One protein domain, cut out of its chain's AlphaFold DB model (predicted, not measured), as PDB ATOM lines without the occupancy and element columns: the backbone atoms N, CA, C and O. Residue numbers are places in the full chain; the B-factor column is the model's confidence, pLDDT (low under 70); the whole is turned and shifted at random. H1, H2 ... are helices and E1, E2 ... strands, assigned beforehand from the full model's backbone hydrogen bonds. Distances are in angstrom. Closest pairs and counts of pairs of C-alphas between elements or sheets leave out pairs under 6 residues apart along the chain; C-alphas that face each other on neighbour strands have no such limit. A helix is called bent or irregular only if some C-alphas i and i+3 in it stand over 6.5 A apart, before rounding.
ATOM      1  N   THR A  74     451.499 628.640 420.351       84.44
ATOM      2  CA  THR A  74     452.131 628.626 421.671       84.44
ATOM      3  C   THR A  74     453.595 628.227 421.498       84.44
ATOM      4  O   THR A  74     453.891 627.178 420.925       84.44
ATOM      5  N   LEU A  75     454.514 629.053 421.993       89.81
ATOM      6  CA  LEU A  75     455.949 628.772 422.005       89.81
ATOM      7  C   LEU A  75     456.448 628.648 423.447       89.81
ATOM      8  O   LEU A  75     455.926 629.322 424.329       89.81
ATOM      9  N   LEU A  76     457.463 627.819 423.699       90.19
ATOM     10  CA  LEU A  76     458.078 627.693 425.020       90.19
ATOM     11  C   LEU A  76     459.245 628.653 425.192       90.19
ATOM     12  O   LEU A  76     460.030 628.880 424.272       90.19
ATOM     13  N   HIS A  77     459.415 629.150 426.410       90.94
ATOM     14  CA  HIS A  77     460.627 629.835 426.825       90.94
ATOM     15  C   HIS A  77     460.957 629.602 428.298       90.94
ATOM     16  O   HIS A  77     460.159 629.037 429.030       90.94
ATOM     17  N   GLY A  78     462.159 629.996 428.734       89.69
ATOM     18  CA  GLY A  78     462.557 629.927 430.147       89.69
ATOM     19  C   GLY A  78     462.363 628.545 430.779       89.69
ATOM     20  O   GLY A  78     461.825 628.449 431.879       89.69
ATOM     21  N   ILE A  79     462.741 627.484 430.063       93.12
ATOM     22  CA  ILE A  79     462.465 626.100 430.463       93.12
ATOM     23  C   ILE A  79     463.564 625.614 431.404       93.12
ATOM     24  O   ILE A  79     464.753 625.735 431.099       93.12
ATOM     25  N   GLN A  80     463.166 625.016 432.520       95.94
ATOM     26  CA  GLN A  80     464.043 624.350 433.468       95.94
ATOM     27  C   GLN A  80     463.657 622.880 433.599       95.94
ATOM     28  O   GLN A  80     462.531 622.551 433.974       95.94
ATOM     29  N   ILE A  81     464.624 621.998 433.371       95.00
ATOM     30  CA  ILE A  81     464.476 620.552 433.533       95.00
ATOM     31  C   ILE A  81     465.461 620.087 434.591       95.00
ATOM     32  O   ILE A  81     466.627 620.465 434.560       95.00
ATOM     33  N   SER A  82     465.003 619.258 435.518       94.69
ATOM     34  CA  SER A  82     465.853 618.568 436.481       94.69
ATOM     35  C   SER A  82     465.750 617.067 436.257       94.69
ATOM     36  O   SER A  82     464.677 616.539 435.974       94.69
ATOM     37  N   MET A  83     466.875 616.375 436.347       92.25
ATOM     38  CA  MET A  83     466.953 614.929 436.177       92.25
ATOM     39  C   MET A  83     468.027 614.346 437.088       92.25
ATOM     40  O   MET A  83     468.928 615.050 437.545       92.25
ATOM     41  N   ASN A  84     467.946 613.042 437.343       87.69
ATOM     42  CA  ASN A  84     468.924 612.336 438.163       87.69
ATOM     43  C   ASN A  84     469.616 611.252 437.344       87.69
ATOM     44  O   ASN A  84     468.962 610.457 436.662       87.69
ATOM     45  N   ARG A  85     470.944 611.183 437.452       83.94
ATOM     46  CA  ARG A  85     471.725 610.064 436.923       83.94
ATOM     47  C   ARG A  85     471.267 608.752 437.561       83.94
ATOM     48  O   ARG A  85     471.078 608.682 438.773       83.94
ATOM     49  N   VAL A  86     471.140 607.707 436.751       76.00
ATOM     50  CA  VAL A  86     470.900 606.335 437.210       76.00
ATOM     51  C   VAL A  86     472.234 605.612 437.314       76.00
ATOM     52  O   VAL A  86     472.957 605.506 436.324       76.00
ATOM     53  N   ARG A  87     472.540 605.040 438.481       64.00
ATOM     54  CA  ARG A  87     473.612 604.048 438.608       64.00
ATOM     55  C   ARG A  87     472.979 602.663 438.742       64.00
ATOM     56  O   ARG A  87     472.210 602.415 439.669       64.00
ATOM     57  N   LYS A  88     473.278 601.757 437.804       55.09
ATOM     58  CA  LYS A  88     472.974 600.328 437.978       55.09
ATOM     59  C   LYS A  88     473.980 599.762 438.982       55.09
ATOM     60  O   LYS A  88     475.184 599.921 438.784       55.09
ATOM     61  N   LEU A  89     473.503 599.137 440.059       49.66
ATOM     62  CA  LEU A  89     474.358 598.366 440.962       49.66
ATOM     63  C   LEU A  89     474.910 597.168 440.191       49.66
ATOM     64  O   LEU A  89     474.228 596.165 440.024       49.66
ATOM     65  N   GLN A  90     476.159 597.238 439.739       46.34
ATOM     66  CA  GLN A  90     476.892 596.021 439.416       46.34
ATOM     67  C   GLN A  90     477.477 595.453 440.708       46.34
ATOM     68  O   GLN A  90     478.589 595.805 441.097       46.34
ATOM     69  N   LYS A  91     476.679 594.607 441.375       41.66
ATOM     70  CA  LYS A  91     477.071 593.310 441.963       41.66
ATOM     71  C   LYS A  91     475.921 592.745 442.808       41.66
ATOM     72  O   LYS A  91     475.821 593.019 443.998       41.66
ATOM     73  N   GLY A  92     475.077 591.924 442.178       46.78
ATOM     74  CA  GLY A  92     474.394 590.819 442.860       46.78
ATOM     75  C   GLY A  92     472.866 590.791 442.834       46.78
ATOM     76  O   GLY A  92     472.319 589.706 442.992       46.78
ATOM     77  N   ILE A  93     472.162 591.911 442.633       50.97
ATOM     78  CA  ILE A  93     470.686 591.921 442.594       50.97
ATOM     79  C   ILE A  93     470.212 592.941 441.546       50.97
ATOM     80  O   ILE A  93     470.254 594.148 441.773       50.97
ATOM     81  N   ASP A  94     469.762 592.442 440.394       48.09
ATOM     82  CA  ASP A  94     469.448 593.205 439.171       48.09
ATOM     83  C   ASP A  94     468.191 594.102 439.238       48.09
ATOM     84  O   ASP A  94     467.786 594.679 438.228       48.09
ATOM     85  N   THR A  95     467.553 594.264 440.401       46.81
ATOM     86  CA  THR A  95     466.223 594.898 440.503       46.81
ATOM     87  C   THR A  95     466.144 596.151 441.375       46.81
ATOM     88  O   THR A  95     465.070 596.744 441.466       46.81
ATOM     89  N   ILE A  96     467.245 596.622 441.977       48.47
ATOM     90  CA  ILE A  96     467.216 597.796 442.871       48.47
ATOM     91  C   ILE A  96     468.084 598.934 442.301       48.47
ATOM     92  O   ILE A  96     469.303 598.779 442.188       48.47
ATOM     93  N   PRO A  97     467.503 600.101 441.959       49.50
ATOM     94  CA  PRO A  97     468.275 601.287 441.593       49.50
ATOM     95  C   PRO A  97     469.175 601.732 442.757       49.50
ATOM     96  O   PRO A  97     468.688 601.932 443.872       49.50
ATOM     97  N   ALA A  98     470.476 601.922 442.512       52.81
ATOM     98  CA  ALA A  98     471.381 602.481 443.518       52.81
ATOM     99  C   ALA A  98     471.017 603.947 443.788       52.81
ATOM    100  O   ALA A  98     470.875 604.727 442.846       52.81
ATOM    101  N   LYS A  99     470.908 604.335 445.065       52.41
ATOM    102  CA  LYS A  99     470.627 605.720 445.489       52.41
ATOM    103  C   LYS A  99     471.871 606.607 445.661       52.41
ATOM    104  O   LYS A  99     471.707 607.787 445.950       52.41
ATOM    105  N   ASP A 100     473.080 606.089 445.425       54.12
ATOM    106  CA  ASP A 100     474.312 606.888 445.459       54.12
ATOM    107  C   ASP A 100     474.749 607.312 444.051       54.12
ATOM    108  O   ASP A 100     475.403 606.574 443.307       54.12
ATOM    109  N   CYS A 101     474.366 608.538 443.693       62.97
ATOM    110  CA  CYS A 101     474.596 609.151 442.384       62.97
ATOM    111  C   CYS A 101     475.816 610.093 442.363       62.97
ATOM    112  O   CYS A 101     475.907 610.957 441.493       62.97
ATOM    113  N   SER A 102     476.751 609.977 443.313       76.56
ATOM    114  CA  SER A 102     477.916 610.868 443.362       76.56
ATOM    115  C   SER A 102     478.796 610.742 442.115       76.56
ATOM    116  O   SER A 102     478.999 609.635 441.615       76.56
ATOM    117  N   LEU A 103     479.357 611.863 441.656       84.31
ATOM    118  CA  LEU A 103     480.348 611.871 440.573       84.31
ATOM    119  C   LEU A 103     481.652 611.208 441.033       84.31
ATOM    120  O   LEU A 103     482.174 611.561 442.095       84.31
ATOM    121  N   ASP A 104     482.183 610.285 440.235       86.31
ATOM    122  CA  ASP A 104     483.515 609.716 440.451       86.31
ATOM    123  C   ASP A 104     484.616 610.522 439.731       86.31
ATOM    124  O   ASP A 104     484.365 611.549 439.092       86.31
ATOM    125  N   VAL A 105     485.874 610.105 439.902       87.25
ATOM    126  CA  VAL A 105     487.037 610.803 439.327       87.25
ATOM    127  C   VAL A 105     486.986 610.801 437.796       87.25
ATOM    128  O   VAL A 105     487.333 611.808 437.172       87.25
ATOM    129  N   ASP A 106     486.503 609.717 437.192       88.75
ATOM    130  CA  ASP A 106     486.405 609.584 435.741       88.75
ATOM    131  C   ASP A 106     485.305 610.489 435.180       88.75
ATOM    132  O   ASP A 106     485.529 611.182 434.185       88.75
ATOM    133  N   ASP A 107     484.151 610.575 435.850       89.75
ATOM    134  CA  ASP A 107     483.087 611.520 435.507       89.75
ATOM    135  C   ASP A 107     483.603 612.964 435.534       89.75
ATOM    136  O   ASP A 107     483.358 613.734 434.604       89.75
ATOM    137  N   VAL A 108     484.352 613.332 436.579       91.69
ATOM    138  CA  VAL A 108     484.944 614.671 436.722       91.69
ATOM    139  C   VAL A 108     485.919 614.972 435.586       91.69
ATOM    140  O   VAL A 108     485.893 616.073 435.026       91.69
ATOM    141  N   ASN A 109     486.774 614.014 435.227       92.88
ATOM    142  CA  ASN A 109     487.725 614.174 434.130       92.88
ATOM    143  C   ASN A 109     487.004 614.330 432.786       92.88
ATOM    144  O   ASN A 109     487.336 615.226 432.009       92.88
ATOM    145  N   ARG A 110     485.963 613.527 432.538       92.81
ATOM    146  CA  ARG A 110     485.154 613.605 431.313       92.81
ATOM    147  C   ARG A 110     484.356 614.901 431.232       92.81
ATOM    148  O   ARG A 110     484.299 615.491 430.158       92.81
ATOM    149  N   LEU A 111     483.806 615.389 432.343       94.69
ATOM    150  CA  LEU A 111     483.143 616.696 432.411       94.69
ATOM    151  C   LEU A 111     484.093 617.815 431.974       94.69
ATOM    152  O   LEU A 111     483.760 618.588 431.077       94.69
ATOM    153  N   LYS A 112     485.299 617.864 432.548       94.62
ATOM    154  CA  LYS A 112     486.313 618.858 432.167       94.62
ATOM    155  C   LYS A 112     486.702 618.744 430.693       94.62
ATOM    156  O   LYS A 112     486.778 619.762 430.012       94.62
ATOM    157  N   ALA A 113     486.906 617.522 430.196       93.81
ATOM    158  CA  ALA A 113     487.247 617.274 428.795       93.81
ATOM    159  C   ALA A 113     486.145 617.730 427.820       93.81
ATOM    160  O   ALA A 113     486.453 618.156 426.713       93.81
ATOM    161  N   ASN A 114     484.878 617.704 428.244       93.44
ATOM    162  CA  ASN A 114     483.729 618.184 427.469       93.44
ATOM    163  C   ASN A 114     483.385 619.661 427.750       93.44
ATOM    164  O   ASN A 114     482.260 620.097 427.525       93.44
ATOM    165  N   GLY A 115     484.331 620.448 428.274       94.50
ATOM    166  CA  GLY A 115     484.162 621.895 428.435       94.50
ATOM    167  C   GLY A 115     483.281 622.319 429.614       94.50
ATOM    168  O   GLY A 115     482.842 623.471 429.663       94.50
ATOM    169  N   PHE A 116     483.012 621.429 430.575       96.94
ATOM    170  CA  PHE A 116     482.367 621.822 431.824       96.94
ATOM    171  C   PHE A 116     483.376 622.469 432.774       96.94
ATOM    172  O   PHE A 116     484.459 621.943 433.035       96.94
ATOM    173  N   VAL A 117     482.972 623.585 433.374       96.62
ATOM    174  CA  VAL A 117     483.779 624.336 434.334       96.62
ATOM    175  C   VAL A 117     483.291 624.050 435.747       96.62
ATOM    176  O   VAL A 117     482.110 624.224 436.055       96.62
ATOM    177  N   LEU A 118     484.206 623.651 436.630       95.25
ATOM    178  CA  LEU A 118     483.912 623.502 438.052       95.25
ATOM    179  C   LEU A 118     483.612 624.876 438.677       95.25
ATOM    180  O   LEU A 118     484.390 625.822 438.569       95.25
ATOM    181  N   LYS A 119     482.470 624.966 439.347       93.88
ATOM    182  CA  LYS A 119     482.005 626.090 440.158       93.88
ATOM    183  C   LYS A 119     481.927 625.664 441.629       93.88
ATOM    184  O   LYS A 119     482.285 624.545 442.002       93.88
ATOM    185  N   THR A 120     481.468 626.572 442.483       86.25
ATOM    186  CA  THR A 120     481.283 626.319 443.917       86.25
ATOM    187  C   THR A 120     480.356 625.124 444.173       86.25
ATOM    188  O   THR A 120     479.528 624.755 443.338       86.25
ATOM    189  N   ASN A 121     480.502 624.494 445.344       84.56
ATOM    190  CA  ASN A 121     479.670 623.367 445.791       84.56
ATOM    191  C   ASN A 121     479.720 622.123 444.883       84.56
ATOM    192  O   ASN A 121     478.714 621.432 444.727       84.56
ATOM    193  N   LYS A 122     480.887 621.825 444.287       86.44
ATOM    194  CA  LYS A 122     481.094 620.656 443.406       86.44
ATOM    195  C   LYS A 122     480.113 620.621 442.222       86.44
ATOM    196  O   LYS A 122     479.635 619.555 441.838       86.44
ATOM    197  N   ARG A 123     479.773 621.792 441.677       92.88
ATOM    198  CA  ARG A 123     478.894 621.922 440.508       92.88
ATOM    199  C   ARG A 123     479.722 622.131 439.257       92.88
ATOM    200  O   ARG A 123     480.559 623.022 439.227       92.88
ATOM    201  N   PHE A 124     479.460 621.357 438.222       96.00
ATOM    202  CA  PHE A 124     480.061 621.525 436.908       96.00
ATOM    203  C   PHE A 124     479.058 622.219 436.003       96.00
ATOM    204  O   PHE A 124     477.909 621.797 435.918       96.00
ATOM    205  N   VAL A 125     479.479 623.303 435.360       97.12
ATOM    206  CA  VAL A 125     478.603 624.131 434.535       97.12
ATOM    207  C   VAL A 125     479.152 624.185 433.123       97.12
ATOM    208  O   VAL A 125     480.319 624.523 432.926       97.12
ATOM    209  N   HIS A 126     478.296 623.894 432.153       96.56
ATOM    210  CA  HIS A 126     478.570 624.109 430.742       96.56
ATOM    211  C   HIS A 126     477.502 625.033 430.162       96.56
ATOM    212  O   HIS A 126     476.314 624.879 430.449       96.56
ATOM    213  N   VAL A 127     477.944 626.029 429.398       95.12
ATOM    214  CA  VAL A 127     477.082 627.037 428.784       95.12
ATOM    215  C   VAL A 127     477.440 627.121 427.316       95.12
ATOM    216  O   VAL A 127     478.606 627.330 426.986       95.12
ATOM    217  N   PHE A 128     476.444 626.989 426.453       92.62
ATOM    218  CA  PHE A 128     476.619 627.072 425.010       92.62
ATOM    219  C   PHE A 128     475.372 627.662 424.349       92.62
ATOM    220  O   PHE A 128     474.302 627.739 424.960       92.62
ATOM    221  N   ASN A 129     475.528 628.103 423.106       91.19
ATOM    222  CA  ASN A 129     474.433 628.591 422.279       91.19
ATOM    223  C   ASN A 129     473.974 627.470 421.343       91.19
ATOM    224  O   ASN A 129     474.802 626.735 420.802       91.19
ATOM    225  N   TYR A 130     472.667 627.324 421.157       87.06
ATOM    226  CA  TYR A 130     472.127 626.343 420.218       87.06
ATOM    227  C   TYR A 130     472.215 626.875 418.780       87.06
ATOM    228  O   TYR A 130     471.716 627.958 418.512       87.06
ATOM    229  N   GLN A 131     472.827 626.118 417.857       80.44
ATOM    230  CA  GLN A 131     472.955 626.475 416.427       80.44
ATOM    231  C   GLN A 131     473.558 627.872 416.160       80.44
ATOM    232  O   GLN A 131     473.105 628.581 415.266       80.44
ATOM    233  N   ASP A 132     474.550 628.284 416.955       70.69
ATOM    234  CA  ASP A 132     475.166 629.623 416.894       70.69
ATOM    235  C   ASP A 132     474.180 630.798 417.087       70.69
ATOM    236  O   ASP A 132     474.528 631.962 416.879       70.69
ATOM    237  N   ASP A 133     472.965 630.516 417.566       69.50
ATOM    238  CA  ASP A 133     471.978 631.525 417.928       69.50
ATOM    239  C   ASP A 133     472.386 632.196 419.248       69.50
ATOM    240  O   ASP A 133     472.293 631.619 420.337       69.50
ATOM    241  N   VAL A 134     472.846 633.445 419.149       69.69
ATOM    242  CA  VAL A 134     473.292 634.257 420.293       69.69
ATOM    243  C   VAL A 134     472.216 634.467 421.360       69.69
ATOM    244  O   VAL A 134     472.553 634.761 422.510       69.69
ATOM    245  N   ASP A 135     470.945 634.292 421.012       79.50
ATOM    246  CA  ASP A 135     469.798 634.555 421.875       79.50
ATOM    247  C   ASP A 135     469.167 633.269 422.463       79.50
ATOM    248  O   ASP A 135     468.238 633.357 423.276       79.50
ATOM    249  N   ARG A 136     469.682 632.075 422.114       87.81
ATOM    250  CA  ARG A 136     469.264 630.774 422.676       87.81
ATOM    251  C   ARG A 136     470.401 630.118 423.452       87.81
ATOM    252  O   ARG A 136     471.106 629.230 422.967       87.81
ATOM    253  N   ARG A 137     470.550 630.547 424.704       92.19
ATOM    254  CA  ARG A 137     471.591 630.055 425.612       92.19
ATOM    255  C   ARG A 137     471.097 628.863 426.422       92.19
ATOM    256  O   ARG A 137     470.110 628.964 427.153       92.19
ATOM    257  N   ILE A 138     471.850 627.774 426.370       94.94
ATOM    258  CA  ILE A 138     471.623 626.565 427.158       94.94
ATOM    259  C   ILE A 138     472.654 626.511 428.276       94.94
ATOM    260  O   ILE A 138     473.845 626.715 428.054       94.94
ATOM    261  N   THR A 139     472.195 626.252 429.496       96.62
ATOM    262  CA  THR A 139     473.057 626.010 430.654       96.62
ATOM    263  C   THR A 139     472.772 624.630 431.212       96.62
ATOM    264  O   THR A 139     471.644 624.343 431.606       96.62
ATOM    265  N   ILE A 140     473.801 623.794 431.288       97.06
ATOM    266  CA  ILE A 140     473.744 622.483 431.927       97.06
ATOM    267  C   ILE A 140     474.555 622.552 433.216       97.06
ATOM    268  O   ILE A 140     475.732 622.920 433.205       97.06
ATOM    269  N   VAL A 141     473.926 622.193 434.332       96.88
ATOM    270  CA  VAL A 141     474.539 622.148 435.659       96.88
ATOM    271  C   VAL A 141     474.513 620.718 436.167       96.88
ATOM    272  O   VAL A 141     473.453 620.187 436.478       96.88
ATOM    273  N   VAL A 142     475.685 620.111 436.310       94.88
ATOM    274  CA  VAL A 142     475.853 618.790 436.919       94.88
ATOM    275  C   VAL A 142     476.284 618.980 438.369       94.88
ATOM    276  O   VAL A 142     477.323 619.575 438.656       94.88
ATOM    277  N   HIS A 143     475.472 618.504 439.303       92.75
ATOM    278  CA  HIS A 143     475.741 618.590 440.736       92.75
ATOM    279  C   HIS A 143     476.565 617.387 441.196       92.75
ATOM    280  O   HIS A 143     476.436 616.292 440.655       92.75
ATOM    281  N   GLY A 144     477.357 617.561 442.257       85.12
ATOM    282  CA  GLY A 144     478.217 616.496 442.790       85.12
ATOM    283  C   GLY A 144     477.485 615.214 443.211       85.12
ATOM    284  O   GLY A 144     478.112 614.162 443.249       85.12
ATOM    285  N   MET A 145     476.176 615.292 443.477       83.75
ATOM    286  CA  MET A 145     475.300 614.154 443.802       83.75
ATOM    287  C   MET A 145     474.559 613.586 442.576       83.75
ATOM    288  O   MET A 145     473.526 612.947 442.730       83.75
ATOM    289  N   GLY A 146     475.010 613.877 441.353       82.06
ATOM    290  CA  GLY A 146     474.458 613.294 440.120       82.06
ATOM    291  C   GLY A 146     473.102 613.839 439.677       82.06
ATOM    292  O   GLY A 146     472.547 613.351 438.690       82.06
ATOM    293  N   ARG A 147     472.575 614.862 440.363       90.56
ATOM    294  CA  ARG A 147     471.492 615.693 439.830       90.56
ATOM    295  C   ARG A 147     472.025 616.518 438.669       90.56
ATOM    296  O   ARG A 147     473.134 617.049 438.746       90.56
ATOM    297  N   ILE A 148     471.222 616.673 437.632       93.56
ATOM    298  CA  ILE A 148     471.519 617.511 436.480       93.56
ATOM    299  C   ILE A 148     470.351 618.464 436.286       93.56
ATOM    300  O   ILE A 148     469.205 618.028 436.222       93.56
ATOM    301  N   ASP A 149     470.649 619.755 436.193       95.88
ATOM    302  CA  ASP A 149     469.671 620.773 435.831       95.88
ATOM    303  C   ASP A 149     470.031 621.358 434.464       95.88
ATOM    304  O   ASP A 149     471.163 621.793 434.241       95.88
ATOM    305  N   LEU A 150     469.058 621.394 433.564       96.25
ATOM    306  CA  LEU A 150     469.124 622.064 432.277       96.25
ATOM    307  C   LEU A 150     468.274 623.329 432.335       96.25
ATOM    308  O   LEU A 150     467.120 623.287 432.757       96.25
ATOM    309  N   TYR A 151     468.839 624.437 431.869       96.12
ATOM    310  CA  TYR A 151     468.154 625.714 431.721       96.12
ATOM    311  C   TYR A 151     468.254 626.158 430.266       96.12
ATOM    312  O   TYR A 151     469.353 626.392 429.759       96.12
ATOM    313  N   LEU A 152     467.109 626.291 429.605       94.19
ATOM    314  CA  LEU A 152     467.000 626.809 428.249       94.19
ATOM    315  C   LEU A 152     466.487 628.250 428.302       94.19
ATOM    316  O   LEU A 152     465.291 628.504 428.478       94.19
ATOM    317  N   ASN A 153     467.398 629.204 428.123       90.88
ATOM    318  CA  ASN A 153     467.032 630.601 427.956       90.88
ATOM    319  C   ASN A 153     466.744 630.876 426.480       90.88
ATOM    320  O   ASN A 153     467.656 630.937 425.662       90.88
ATOM    321  N   CYS A 154     465.465 631.044 426.164       87.94
ATOM    322  CA  CYS A 154     464.989 631.345 424.819       87.94
ATOM    323  C   CYS A 154     463.857 632.384 424.836       87.94
ATOM    324  O   CYS A 154     462.956 632.350 424.010       87.94
ATOM    325  N   SER A 155     463.881 633.346 425.766       80.81
ATOM    326  CA  SER A 155     462.845 634.392 425.815       80.81
ATOM    327  C   SER A 155     462.822 635.245 424.542       80.81
ATOM    328  O   SER A 155     461.755 635.615 424.057       80.81
ATOM    329  N   ASN A 156     463.974 635.537 423.931       80.50
ATOM    330  CA  ASN A 156     464.008 636.325 422.696       80.50
ATOM    331  C   ASN A 156     463.516 635.539 421.479       80.50
ATOM    332  O   ASN A 156     462.719 636.086 420.710       80.50
ATOM    333  N   HIS A 157     463.888 634.263 421.391       84.56
ATOM    334  CA  HIS A 157     463.447 633.325 420.360       84.56
ATOM    335  C   HIS A 157     462.818 632.080 420.990       84.56
ATOM    336  O   HIS A 157     463.482 631.041 421.044       84.56
ATOM    337  N   PRO A 158     461.558 632.178 421.460       88.56
ATOM    338  CA  PRO A 158     460.835 631.040 422.007       88.56
ATOM    339  C   PRO A 158     460.823 629.877 421.017       88.56
ATOM    340  O   PRO A 158     460.902 630.084 419.803       88.56
ATOM    341  N   VAL A 159     460.771 628.662 421.540       89.12
ATOM    342  CA  VAL A 159     460.912 627.438 420.752       89.12
ATOM    343  C   VAL A 159     459.555 626.788 420.534       89.12
ATOM    344  O   VAL A 159     458.710 626.764 421.428       89.12
ATOM    345  N   ASN A 160     459.330 626.255 419.340       86.56
ATOM    346  CA  ASN A 160     458.179 625.392 419.091       86.56
ATOM    347  C   ASN A 160     458.436 623.954 419.589       86.56
ATOM    348  O   ASN A 160     459.517 623.632 420.087       86.56
ATOM    349  N   TYR A 161     457.437 623.078 419.447       84.31
ATOM    350  CA  TYR A 161     457.524 621.671 419.853       84.31
ATOM    351  C   TYR A 161     458.725 620.928 419.239       84.31
ATOM    352  O   TYR A 161     459.479 620.269 419.956       84.31
ATOM    353  N   PHE A 162     458.916 621.044 417.922       85.00
ATOM    354  CA  PHE A 162     459.976 620.335 417.206       85.00
ATOM    355  C   PHE A 162     461.357 620.836 417.628       85.00
ATOM    356  O   PHE A 162     462.222 620.035 417.975       85.00
ATOM    357  N   GLU A 163     461.526 622.158 417.698       89.00
ATOM    358  CA  GLU A 163     462.762 622.783 418.175       89.00
ATOM    359  C   GLU A 163     463.083 622.359 419.609       89.00
ATOM    360  O   GLU A 163     464.225 622.022 419.915       89.00
ATOM    361  N   PHE A 164     462.084 622.337 420.494       90.19
ATOM    362  CA  PHE A 164     462.285 621.911 421.874       90.19
ATOM    363  C   PHE A 164     462.759 620.456 421.949       90.19
ATOM    364  O   PHE A 164     463.742 620.170 422.630       90.19
ATOM    365  N   ARG A 165     462.126 619.545 421.203       90.00
ATOM    366  CA  ARG A 165     462.536 618.134 421.132       90.00
ATOM    367  C   ARG A 165     463.968 617.972 420.611       90.00
ATOM    368  O   ARG A 165     464.731 617.177 421.166       90.00
ATOM    369  N   ASP A 166     464.343 618.723 419.583       91.00
ATOM    370  CA  ASP A 166     465.694 618.684 419.018       91.00
ATOM    371  C   ASP A 166     466.738 619.231 419.997       91.00
ATOM    372  O   ASP A 166     467.820 618.656 420.140       91.00
ATOM    373  N   ILE A 167     466.400 620.297 420.727       92.25
ATOM    374  CA  ILE A 167     467.232 620.843 421.802       92.25
ATOM    375  C   ILE A 167     467.421 619.811 422.916       92.25
ATOM    376  O   ILE A 167     468.552 619.620 423.367       92.25
ATOM    377  N   LEU A 168     466.359 619.119 423.343       92.06
ATOM    378  CA  LEU A 168     466.461 618.066 424.357       92.06
ATOM    379  C   LEU A 168     467.414 616.962 423.911       92.06
ATOM    380  O   LEU A 168     468.356 616.647 424.633       92.06
ATOM    381  N   LYS A 169     467.235 616.446 422.693       91.69
ATOM    382  CA  LYS A 169     468.104 615.410 422.124       91.69
ATOM    383  C   LYS A 169     469.560 615.869 422.019       91.69
ATOM    384  O   LYS A 169     470.478 615.097 422.293       91.69
ATOM    385  N   HIS A 170     469.783 617.123 421.632       92.62
ATOM    386  CA  HIS A 170     471.121 617.703 421.585       92.62
ATOM    387  C   HIS A 170     471.758 617.743 422.980       92.62
ATOM    388  O   HIS A 170     472.884 617.283 423.159       92.62
ATOM    389  N   CYS A 171     471.019 618.231 423.978       92.56
ATOM    390  CA  CYS A 171     471.498 618.297 425.354       92.56
ATOM    391  C   CYS A 171     471.775 616.907 425.924       92.56
ATOM    392  O   CYS A 171     472.822 616.716 426.532       92.56
ATOM    393  N   GLU A 172     470.898 615.931 425.679       91.00
ATOM    394  CA  GLU A 172     471.129 614.528 426.031       91.00
ATOM    395  C   GLU A 172     472.426 614.002 425.413       91.00
ATOM    396  O   GLU A 172     473.206 613.361 426.110       91.00
ATOM    397  N   GLY A 173     472.714 614.328 424.150       91.50
ATOM    398  CA  GLY A 173     473.984 613.997 423.501       91.50
ATOM    399  C   GLY A 173     475.197 614.550 424.255       91.50
ATOM    400  O   GLY A 173     476.133 613.794 424.528       91.50
ATOM    401  N   VAL A 174     475.144 615.822 424.666       91.69
ATOM    402  CA  VAL A 174     476.221 616.509 425.407       91.69
ATOM    403  C   VAL A 174     476.541 615.822 426.735       91.69
ATOM    404  O   VAL A 174     477.707 615.751 427.108       91.69
ATOM    405  N   ILE A 175     475.541 615.299 427.451       91.88
ATOM    406  CA  ILE A 175     475.741 614.654 428.763       91.88
ATOM    407  C   ILE A 175     475.668 613.126 428.735       91.88
ATOM    408  O   ILE A 175     475.908 612.500 429.764       91.88
ATOM    409  N   SER A 176     475.388 612.511 427.584       89.56
ATOM    410  CA  SER A 176     475.182 611.059 427.419       89.56
ATOM    411  C   SER A 176     476.314 610.210 427.999       89.56
ATOM    412  O   SER A 176     476.101 609.105 428.499       89.56
ATOM    413  N   PHE A 177     477.529 610.755 427.996       87.50
ATOM    414  CA  PHE A 177     478.721 610.131 428.542       87.50
ATOM    415  C   PHE A 177     478.606 609.841 430.053       87.50
ATOM    416  O   PHE A 177     479.222 608.888 430.530       87.50
ATOM    417  N   LEU A 178     477.796 610.598 430.802       85.81
ATOM    418  CA  LEU A 178     477.520 610.365 432.227       85.81
ATOM    419  C   LEU A 178     476.616 609.144 432.468       85.81
ATOM    420  O   LEU A 178     476.548 608.650 433.594       85.81
ATOM    421  N   GLY A 179     475.957 608.619 431.434       83.12
ATOM    422  CA  GLY A 179     475.105 607.435 431.502       83.12
ATOM    423  C   GLY A 179     473.620 607.752 431.336       83.12
ATOM    424  O   GLY A 179     473.242 608.735 430.707       83.12
ATOM    425  N   LEU A 180     472.771 606.874 431.874       82.25
ATOM    426  CA  LEU A 180     471.317 606.998 431.764       82.25
ATOM    427  C   LEU A 180     470.760 607.984 432.794       82.25
ATOM    428  O   LEU A 180     471.231 608.048 433.933       82.25
ATOM    429  N   PHE A 181     469.697 608.687 432.412       83.00
ATOM    430  CA  PHE A 181     468.981 609.621 433.276       83.00
ATOM    431  C   PHE A 181     467.577 609.104 433.575       83.00
ATOM    432  O   PHE A 181     466.910 608.525 432.721       83.00
ATOM    433  N   SER A 182     467.129 609.324 434.806       81.38
ATOM    434  CA  SER A 182     465.771 609.036 435.268       81.38
ATOM    435  C   SER A 182     465.138 610.296 435.827       81.38
ATOM    436  O   SER A 182     465.829 611.282 436.104       81.38
ATOM    437  N   ASN A 183     463.820 610.237 436.040       82.69
ATOM    438  CA  ASN A 183     463.066 611.313 436.671       82.69
ATOM    439  C   ASN A 183     463.329 612.658 435.987       82.69
ATOM    440  O   ASN A 183     463.579 613.650 436.664       82.69
ATOM    441  N   GLN A 184     463.316 612.677 434.651       90.88
ATOM    442  CA  GLN A 184     463.377 613.927 433.907       90.88
ATOM    443  C   GLN A 184     462.080 614.696 434.163       90.88
ATOM    444  O   GLN A 184     460.999 614.270 433.742       90.88
ATOM    445  N   ARG A 185     462.182 615.800 434.898       94.12
ATOM    446  CA  ARG A 185     461.044 616.593 435.354       94.12
ATOM    447  C   ARG A 185     461.228 618.046 434.968       94.12
ATOM    448  O   ARG A 185     462.298 618.620 435.155       94.12
ATOM    449  N   VAL A 186     460.177 618.640 434.428       93.25
ATOM    450  CA  VAL A 186     460.099 620.071 434.159       93.25
ATOM    451  C   VAL A 186     459.770 620.761 435.472       93.25
ATOM    452  O   VAL A 186     458.716 620.514 436.057       93.25
ATOM    453  N   VAL A 187     460.691 621.610 435.920       93.94
ATOM    454  CA  VAL A 187     460.588 622.388 437.164       93.94
ATOM    455  C   VAL A 187     459.927 623.740 436.907       93.94
ATOM    456  O   VAL A 187     459.232 624.306 437.751       93.94
ATOM    457  N   SER A 188     460.174 624.305 435.730       93.25
ATOM    458  CA  SER A 188     459.476 625.497 435.275       93.25
ATOM    459  C   SER A 188     459.540 625.620 433.763       93.25
ATOM    460  O   SER A 188     460.442 625.081 433.119       93.25
ATOM    461  N   PHE A 189     458.570 626.320 433.194       92.88
ATOM    462  CA  PHE A 189     458.585 626.749 431.804       92.88
ATOM    463  C   PHE A 189     457.739 628.009 431.648       92.88
ATOM    464  O   PHE A 189     456.937 628.358 432.517       92.88
ATOM    465  N   GLY A 190     457.947 628.712 430.548       91.00
ATOM    466  CA  GLY A 190     457.105 629.797 430.090       91.00
ATOM    467  C   GLY A 190     456.459 629.457 428.755       91.00
ATOM    468  O   GLY A 190     457.068 628.792 427.921       91.00
ATOM    469  N   GLU A 191     455.243 629.935 428.551       90.88
ATOM    470  CA  GLU A 191     454.522 629.949 427.289       90.88
ATOM    471  C   GLU A 191     454.484 631.378 426.765       90.88
ATOM    472  O   GLU A 191     454.184 632.307 427.511       90.88
ATOM    473  N   ALA A 192     454.757 631.557 425.479       90.31
ATOM    474  CA  ALA A 192     454.744 632.846 424.813       90.31
ATOM    475  C   ALA A 192     453.860 632.797 423.564       90.31
ATOM    476  O   ALA A 192     453.928 631.850 422.776       90.31
ATOM    477  N   LYS A 193     453.073 633.857 423.360       88.88
ATOM    478  CA  LYS A 193     452.309 634.116 422.135       88.88
ATOM    479  C   LYS A 193     452.525 635.547 421.669       88.88
ATOM    480  O   LYS A 193     452.359 636.489 422.443       88.88
ATOM    481  N   ASP A 194     452.868 635.697 420.394       86.88
ATOM    482  CA  ASP A 194     453.134 636.989 419.762       86.88
ATOM    483  C   ASP A 194     451.965 637.416 418.872       86.88
ATOM    484  O   ASP A 194     451.674 636.796 417.850       86.88
ATOM    485  N   PHE A 195     451.323 638.524 419.231       83.00
ATOM    486  CA  PHE A 195     450.193 639.100 418.517       83.00
ATOM    487  C   PHE A 195     450.648 640.329 417.726       83.00
ATOM    488  O   PHE A 195     450.976 641.373 418.286       83.00
ATOM    489  N   ARG A 196     450.645 640.225 416.392       77.56
ATOM    490  CA  ARG A 196     451.056 641.327 415.494       77.56
ATOM    491  C   ARG A 196     450.038 642.464 415.402       77.56
ATOM    492  O   ARG A 196     450.400 643.586 415.070       77.56
ATOM    493  N   GLN A 197     448.765 642.159 415.632       74.31
ATOM    494  CA  GLN A 197     447.656 643.104 415.450       74.31
ATOM    495  C   GLN A 197     447.237 643.782 416.751       74.31
ATOM    496  O   GLN A 197     446.524 644.781 416.732       74.31
ATOM    497  N   VAL A 198     447.697 643.253 417.883       74.75
ATOM    498  CA  VAL A 198     447.445 643.836 419.192       74.75
ATOM    499  C   VAL A 198     448.539 644.856 419.466       74.75
ATOM    500  O   VAL A 198     449.726 644.570 419.328       74.75
ATOM    501  N   ARG A 199     448.131 646.061 419.856       76.38
ATOM    502  CA  ARG A 199     449.021 647.082 420.404       76.38
ATOM    503  C   ARG A 199     448.503 647.462 421.774       76.38
ATOM    504  O   ARG A 199     447.315 647.747 421.918       76.38
ATOM    505  N   MET A 200     449.385 647.490 422.762       78.75
ATOM    506  CA  MET A 200     449.025 648.038 424.063       78.75
ATOM    507  C   MET A 200     449.030 649.563 423.954       78.75
ATOM    508  O   MET A 200     450.052 650.158 423.618       78.75
ATOM    509  N   SER A 201     447.870 650.181 424.173       77.56
ATOM    510  CA  SER A 201     447.710 651.635 424.208       77.56
ATOM    511  C   SER A 201     447.628 652.094 425.661       77.56
ATOM    512  O   SER A 201     446.931 651.479 426.465       77.56
ATOM    513  N   GLY A 202     448.360 653.152 426.015       81.25
ATOM    514  CA  GLY A 202     448.372 653.720 427.371       81.25
ATOM    515  C   GLY A 202     449.238 652.974 428.395       81.25
ATOM    516  O   GLY A 202     449.456 653.491 429.485       81.25
ATOM    517  N   CYS A 203     449.778 651.801 428.056       83.69
ATOM    518  CA  CYS A 203     450.768 651.086 428.861       83.69
ATOM    519  C   CYS A 203     451.719 650.278 427.965       83.69
ATOM    520  O   CYS A 203     451.320 649.793 426.908       83.69
ATOM    521  N   ASN A 204     452.978 650.137 428.389       80.81
ATOM    522  CA  ASN A 204     453.991 649.347 427.669       80.81
ATOM    523  C   ASN A 204     454.084 647.906 428.178       80.81
ATOM    524  O   ASN A 204     454.573 647.023 427.471       80.81
ATOM    525  N   GLU A 205     453.618 647.683 429.406       88.56
ATOM    526  CA  GLU A 205     453.666 646.408 430.092       88.56
ATOM    527  C   GLU A 205     452.541 646.319 431.124       88.56
ATOM    528  O   GLU A 205     452.256 647.278 431.842       88.56
ATOM    529  N   LEU A 206     451.945 645.136 431.215       87.62
ATOM    530  CA  LEU A 206     451.037 644.723 432.267       87.62
ATOM    531  C   LEU A 206     451.525 643.377 432.795       87.62
ATOM    532  O   LEU A 206     451.689 642.428 432.032       87.62
ATOM    533  N   SER A 207     451.765 643.283 434.098       86.06
ATOM    534  CA  SER A 207     452.124 642.024 434.745       86.06
ATOM    535  C   SER A 207     451.114 641.694 435.832       86.06
ATOM    536  O   SER A 207     450.697 642.550 436.610       86.06
ATOM    537  N   LEU A 208     450.703 640.431 435.863       84.12
ATOM    538  CA  LEU A 208     449.816 639.896 436.879       84.12
ATOM    539  C   LEU A 208     450.485 638.678 437.495       84.12
ATOM    540  O   LEU A 208     450.639 637.628 436.869       84.12
ATOM    541  N   LYS A 209     450.849 638.803 438.764       78.81
ATOM    542  CA  LYS A 209     451.225 637.647 439.563       78.81
ATOM    543  C   LYS A 209     449.947 637.022 440.110       78.81
ATOM    544  O   LYS A 209     449.446 637.452 441.143       78.81
ATOM    545  N   ALA A 210     449.400 636.061 439.369       65.69
ATOM    546  CA  ALA A 210     448.153 635.400 439.733       65.69
ATOM    547  C   ALA A 210     448.321 634.525 440.990       65.69
ATOM    548  O   ALA A 210     447.446 634.538 441.848       65.69
ATOM    549  N   TYR A 211     449.460 633.824 441.123       74.06
ATOM    550  CA  TYR A 211     449.755 632.912 442.241       74.06
ATOM    551  C   TYR A 211     451.262 632.875 442.588       74.06
ATOM    552  O   TYR A 211     452.082 633.593 442.009       74.06
ATOM    553  N   THR A 212     451.665 632.064 443.574       76.00
ATOM    554  CA  THR A 212     453.079 631.910 443.987       76.00
ATOM    555  C   THR A 212     453.959 631.221 442.939       76.00
ATOM    556  O   THR A 212     455.177 631.421 442.907       76.00
ATOM    557  N   ASP A 213     453.337 630.419 442.090       80.81
ATOM    558  CA  ASP A 213     453.905 629.528 441.083       80.81
ATOM    559  C   ASP A 213     453.564 629.951 439.647       80.81
ATOM    560  O   ASP A 213     454.215 629.487 438.715       80.81
ATOM    561  N   HIS A 214     452.597 630.852 439.466       83.69
ATOM    562  CA  HIS A 214     452.141 631.327 438.162       83.69
ATOM    563  C   HIS A 214     452.245 632.847 438.062       83.69
ATOM    564  O   HIS A 214     451.701 633.582 438.895       83.69
ATOM    565  N   TRP A 215     452.894 633.335 437.007       86.88
ATOM    566  CA  TRP A 215     452.884 634.758 436.683       86.88
ATOM    567  C   TRP A 215     452.674 634.995 435.193       86.88
ATOM    568  O   TRP A 215     453.124 634.221 434.353       86.88
ATOM    569  N   PHE A 216     451.955 636.067 434.887       89.31
ATOM    570  CA  PHE A 216     451.561 636.461 433.544       89.31
ATOM    571  C   PHE A 216     452.116 637.840 433.227       89.31
ATOM    572  O   PHE A 216     452.181 638.716 434.097       89.31
ATOM    573  N   ARG A 217     452.480 638.047 431.966       90.31
ATOM    574  CA  ARG A 217     452.990 639.313 431.455       90.31
ATOM    575  C   ARG A 217     452.438 639.574 430.069       90.31
ATOM    576  O   ARG A 217     452.424 638.686 429.227       90.31
ATOM    577  N   ILE A 218     452.041 640.808 429.814       90.19
ATOM    578  CA  ILE A 218     451.717 641.302 428.484       90.19
ATOM    579  C   ILE A 218     452.578 642.532 428.253       90.19
ATOM    580  O   ILE A 218     452.587 643.430 429.091       90.19
ATOM    581  N   TYR A 219     453.342 642.570 427.168       91.38
ATOM    582  CA  TYR A 219     454.217 643.705 426.879       91.38
ATOM    583  C   TYR A 219     454.453 643.893 425.383       91.38
ATOM    584  O   TYR A 219     454.385 642.947 424.596       91.38
ATOM    585  N   ASN A 220     454.766 645.125 424.983       88.38
ATOM    586  CA  ASN A 220     455.156 645.420 423.607       88.38
ATOM    587  C   ASN A 220     456.624 645.022 423.383       88.38
ATOM    588  O   ASN A 220     457.533 645.533 424.036       88.38
ATOM    589  N   LYS A 221     456.879 644.140 422.418       85.88
ATOM    590  CA  LYS A 221     458.229 643.765 421.992       85.88
ATOM    591  C   LYS A 221     458.616 644.596 420.773       85.88
ATOM    592  O   LYS A 221     458.507 644.145 419.634       85.88
ATOM    593  N   GLU A 222     459.057 645.828 421.029       79.56
ATOM    594  CA  GLU A 222     459.267 646.877 420.015       79.56
ATOM    595  C   GLU A 222     460.102 646.416 418.817       79.56
ATOM    596  O   GLU A 222     459.689 646.608 417.676       79.56
ATOM    597  N   ARG A 223     461.221 645.716 419.063       78.06
ATOM    598  CA  ARG A 223     462.101 645.185 418.006       78.06
ATOM    599  C   ARG A 223     461.359 644.300 416.998       78.06
ATOM    600  O   ARG A 223     461.730 644.268 415.828       78.06
ATOM    601  N   LEU A 224     460.348 643.561 417.451       75.12
ATOM    602  CA  LEU A 224     459.549 642.668 416.611       75.12
ATOM    603  C   LEU A 224     458.224 643.303 416.164       75.12
ATOM    604  O   LEU A 224     457.556 642.744 415.298       75.12
ATOM    605  N   GLY A 225     457.842 644.451 416.732       80.44
ATOM    606  CA  GLY A 225     456.577 645.120 416.441       80.44
ATOM    607  C   GLY A 225     455.348 644.291 416.828       80.44
ATOM    608  O   GLY A 225     454.343 644.341 416.122       80.44
ATOM    609  N   VAL A 226     455.436 643.503 417.905       84.69
ATOM    610  CA  VAL A 226     454.354 642.624 418.384       84.69
ATOM    611  C   VAL A 226     454.021 642.904 419.845       84.69
ATOM    612  O   VAL A 226     454.910 643.267 420.617       84.69
ATOM    613  N   ALA A 227     452.767 642.690 420.239       87.19
ATOM    614  CA  ALA A 227     452.412 642.530 421.644       87.19
ATOM    615  C   ALA A 227     452.592 641.062 422.025       87.19
ATOM    616  O   ALA A 227     452.035 640.172 421.380       87.19
ATOM    617  N   ARG A 228     453.374 640.804 423.065       89.62
ATOM    618  CA  ARG A 228     453.608 639.458 423.562       89.62
ATOM    619  C   ARG A 228     452.797 639.208 424.815       89.62
ATOM    620  O   ARG A 228     452.824 640.028 425.728       89.62
ATOM    621  N   VAL A 229     452.162 638.046 424.872       90.12
ATOM    622  CA  VAL A 229     451.629 637.457 426.099       90.12
ATOM    623  C   VAL A 229     452.579 636.346 426.533       90.12
ATOM    624  O   VAL A 229     452.847 635.437 425.751       90.12
ATOM    625  N   GLU A 230     453.091 636.434 427.756       91.69
ATOM    626  CA  GLU A 230     453.893 635.401 428.409       91.69
ATOM    627  C   GLU A 230     453.176 634.898 429.660       91.69
ATOM    628  O   GLU A 230     452.631 635.673 430.450       91.69
ATOM    629  N   GLN A 231     453.212 633.591 429.854       90.81
ATOM    630  CA  GLN A 231     452.800 632.924 431.074       90.81
ATOM    631  C   GLN A 231     453.970 632.086 431.554       90.81
ATOM    632  O   GLN A 231     454.523 631.318 430.790       90.81
ATOM    633  N   HIS A 232     454.320 632.178 432.824       90.62
ATOM    634  CA  HIS A 232     455.370 631.374 433.426       90.62
ATOM    635  C   HIS A 232     454.802 630.534 434.552       90.62
ATOM    636  O   HIS A 232     454.093 631.039 435.426       90.62
ATOM    637  N   ILE A 233     455.167 629.262 434.532       90.81
ATOM    638  CA  ILE A 233     454.615 628.221 435.378       90.81
ATOM    639  C   ILE A 233     455.781 627.533 436.077       90.81
ATOM    640  O   ILE A 233     456.706 627.032 435.433       90.81
ATOM    641  N   LYS A 234     455.749 627.505 437.409       91.50
ATOM    642  CA  LYS A 234     456.531 626.553 438.198       91.50
ATOM    643  C   LYS A 234     455.707 625.287 438.335       91.50
ATOM    644  O   LYS A 234     454.562 625.334 438.765       91.50
ATOM    645  N   CYS A 235     456.295 624.162 437.980       90.50
ATOM    646  CA  CYS A 235     455.624 622.876 438.004       90.50
ATOM    647  C   CYS A 235     456.594 621.793 438.454       90.50
ATOM    648  O   CYS A 235     457.791 622.020 438.584       90.50
ATOM    649  N   ASP A 236     456.076 620.600 438.688       91.88
ATOM    650  CA  ASP A 236     456.906 619.419 438.844       91.88
ATOM    651  C   ASP A 236     456.222 618.268 438.111       91.88
ATOM    652  O   ASP A 236     455.404 617.535 438.667       91.88
ATOM    653  N   VAL A 237     456.487 618.173 436.808       92.94
ATOM    654  CA  VAL A 237     455.840 617.205 435.909       92.94
ATOM    655  C   VAL A 237     456.880 616.477 435.065       92.94
ATOM    656  O   VAL A 237     457.929 617.049 434.773       92.94
ATOM    657  N   PRO A 238     456.639 615.223 434.651       94.38
ATOM    658  CA  PRO A 238     457.521 614.538 433.710       94.38
ATOM    659  C   PRO A 238     457.699 615.331 432.407       94.38
ATOM    660  O   PRO A 238     456.749 615.938 431.913       94.38
ATOM    661  N   VAL A 239     458.894 615.277 431.811       91.88
ATOM    662  CA  VAL A 239     459.156 615.902 430.496       91.88
ATOM    663  C   VAL A 239     458.197 615.384 429.419       91.88
ATOM    664  O   VAL A 239     457.726 616.171 428.602       91.88
ATOM    665  N   SER A 240     457.837 614.097 429.460       91.19
ATOM    666  CA  SER A 240     456.840 613.517 428.551       91.19
ATOM    667  C   SER A 240     455.484 614.214 428.654       91.19
ATOM    668  O   SER A 240     454.893 614.533 427.634       91.19
ATOM    669  N   SER A 241     455.026 614.545 429.864       90.38
ATOM    670  CA  SER A 241     453.757 615.252 430.064       90.38
ATOM    671  C   SER A 241     453.771 616.654 429.457       90.38
ATOM    672  O   SER A 241     452.761 617.078 428.901       90.38
ATOM    673  N   LEU A 242     454.904 617.367 429.526       87.62
ATOM    674  CA  LEU A 242     455.038 618.657 428.846       87.62
ATOM    675  C   LEU A 242     455.002 618.478 427.326       87.62
ATOM    676  O   LEU A 242     454.308 619.236 426.658       87.62
ATOM    677  N   LEU A 243     455.711 617.485 426.782       88.06
ATOM    678  CA  LEU A 243     455.709 617.200 425.344       88.06
ATOM    679  C   LEU A 243     454.305 616.846 424.839       88.06
ATOM    680  O   LEU A 243     453.882 617.414 423.837       88.06
ATOM    681  N   ASP A 244     453.568 616.001 425.562       86.19
ATOM    682  CA  ASP A 244     452.189 615.626 425.231       86.19
ATOM    683  C   ASP A 244     451.254 616.844 425.256       86.19
ATOM    684  O   ASP A 244     450.401 617.015 424.383       86.19
ATOM    685  N   MET A 245     451.402 617.713 426.262       83.06
ATOM    686  CA  MET A 245     450.639 618.958 426.361       83.06
ATOM    687  C   MET A 245     450.951 619.882 425.180       83.06
ATOM    688  O   MET A 245     450.039 620.436 424.569       83.06
ATOM    689  N   PHE A 246     452.229 620.024 424.836       79.44
ATOM    690  CA  PHE A 246     452.675 620.896 423.759       79.44
ATOM    691  C   PHE A 246     452.241 620.390 422.384       79.44
ATOM    692  O   PHE A 246     451.762 621.174 421.572       79.44
ATOM    693  N   GLU A 247     452.322 619.082 422.146       80.00
ATOM    694  CA  GLU A 247     451.821 618.446 420.929       80.00
ATOM    695  C   GLU A 247     450.322 618.712 420.741       80.00
ATOM    696  O   GLU A 247     449.898 619.130 419.664       80.00
ATOM    697  N   ARG A 248     449.520 618.591 421.809       76.44
ATOM    698  CA  ARG A 248     448.078 618.902 421.773       76.44
ATOM    699  C   ARG A 248     447.772 620.376 421.517       76.44
ATOM    700  O   ARG A 248     446.732 620.674 420.943       76.44
ATOM    701  N   MET A 249     448.637 621.290 421.961       69.94
ATOM    702  CA  MET A 249     448.490 622.727 421.700       69.94
ATOM    703  C   MET A 249     448.974 623.136 420.305       69.94
ATOM    704  O   MET A 249     448.540 624.167 419.793       69.94
TER     705      MET A 249
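What this domain is: This is residues 74 to 249 of the 268 residues of an uncharacterized protein of Thermoplasmata archaeon M9B1D (UniProt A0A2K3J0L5). One long, twisted antiparallel sheet of nine strands, curled like part of a barrel, makes the body; H2 lies over E5 and E1 on one side of it, and H3 sits beside E6 near the start of H2. E6 and E9 reach beyond the helices into an arm with E8 and E7, while at the opposite end the loop of residues 86 to 104 reaches outward and short H1 grazes the sheet at E2 and E3. The 176 printed residues hold three named helices and nine named strands, along the chain E1 H1 E2 E3 E4 E5 H2 E6 E7 E8 E9 H3, and the sheet's order is E2 E3 E4 E5 E1 E6 E9 E8 E7. The class is mixed, helices and strands. The whole is only just compact, close to loose, with a radius of gyration of the C-alphas of 18.9 A and spans of 68 by 32 by 29 A.

Where its parts are: Begin at the sheet with C-alpha 75 at (455.949, 628.772, 422.005), where E1, residues 75 to 85, sets out on its 28.7 A; it bends by 68 degrees at residue 78. On one side of it look for E5, residues 147 to 153, then E4, residues 137 to 142, E3, residues 123 to 129, and E2, residues 117 to 119. On the other side find E6, residues 181 to 195, the longest strand, 37.9 A, with a bend of 56 degrees at residue 184. Next come E9, residues 226 to 238, 32.2 A, which bends by 76 degrees at residue 235, then E8, residues 214 to 221, 21.3 A, and E7, residues 205 to 208. Of the helices, H1 is residues 105 to 113, 12.4 A. H2, residues 161 to 178, runs 26.1 A from (457.524, 621.671, 419.853), with a kink of 28 degrees near residue 172; it is irregular, C-alphas 174 and 177 being 7.5 A apart. H3, residues 239 to 249, 15.4 A, ends at C-alpha 249, (448.490, 622.727, 421.700).

How they stand to each other: Start at neighbours E1 and E6, antiparallel at 174 degrees, where N 77 and O 190 are 2.8 A apart, within hydrogen-bond range. E5 and E1 are antiparallel at 167 degrees, with N 150 and O 81 within range at 2.8 A. E2 E3 E4 E5 is a meander, each strand the antiparallel neighbour of the one before. E7 E8 E9 is another, and E6 E7 E8 E9 form a Greek key, in which the first strand is also the antiparallel neighbour of the fourth; look at N 191 and O 231 of E6 and E9, 2.7 A apart. E5, H2, E6 is a split strand-helix-strand unit, two strands running the same way with E1 between them, and its crossover is right-handed. H2 and H3 on one face of the sheet make two layers. H2 has a height over the sheet of 8.9 A and runs along the strands, at 25 degrees to E1 on the local plane. H3, at a height of 6.8 A, lies over none of the strands; its closest C-alpha pair with E6 is Val 239 and Arg 185, 5.3 A. H2, with residue 161 alone, and H3 only just touch, with 3 pairs of C-alphas within 8 A; the closest are those of Tyr 161 and Phe 246, 6.3 A. H1 only grazes the sheet, with residues 108 to 112. Every O i to N i+4 pair is within hydrogen-bond range in H1 and H3, and 12 of 14 in H2.

The domain as a whole: Look at Gly 92 and Gly 202 for the two C-alphas farthest apart, 69.8 A. The printed part has no cut, and its one long link is E1 to H1, 19 residues, within which residues 87 to 88 pair antiparallel with residues 97 to 98. The mean pLDDT of the printed part is 84.6; residues 87 to 101, 133 to 134, 210 and 249 are under 70.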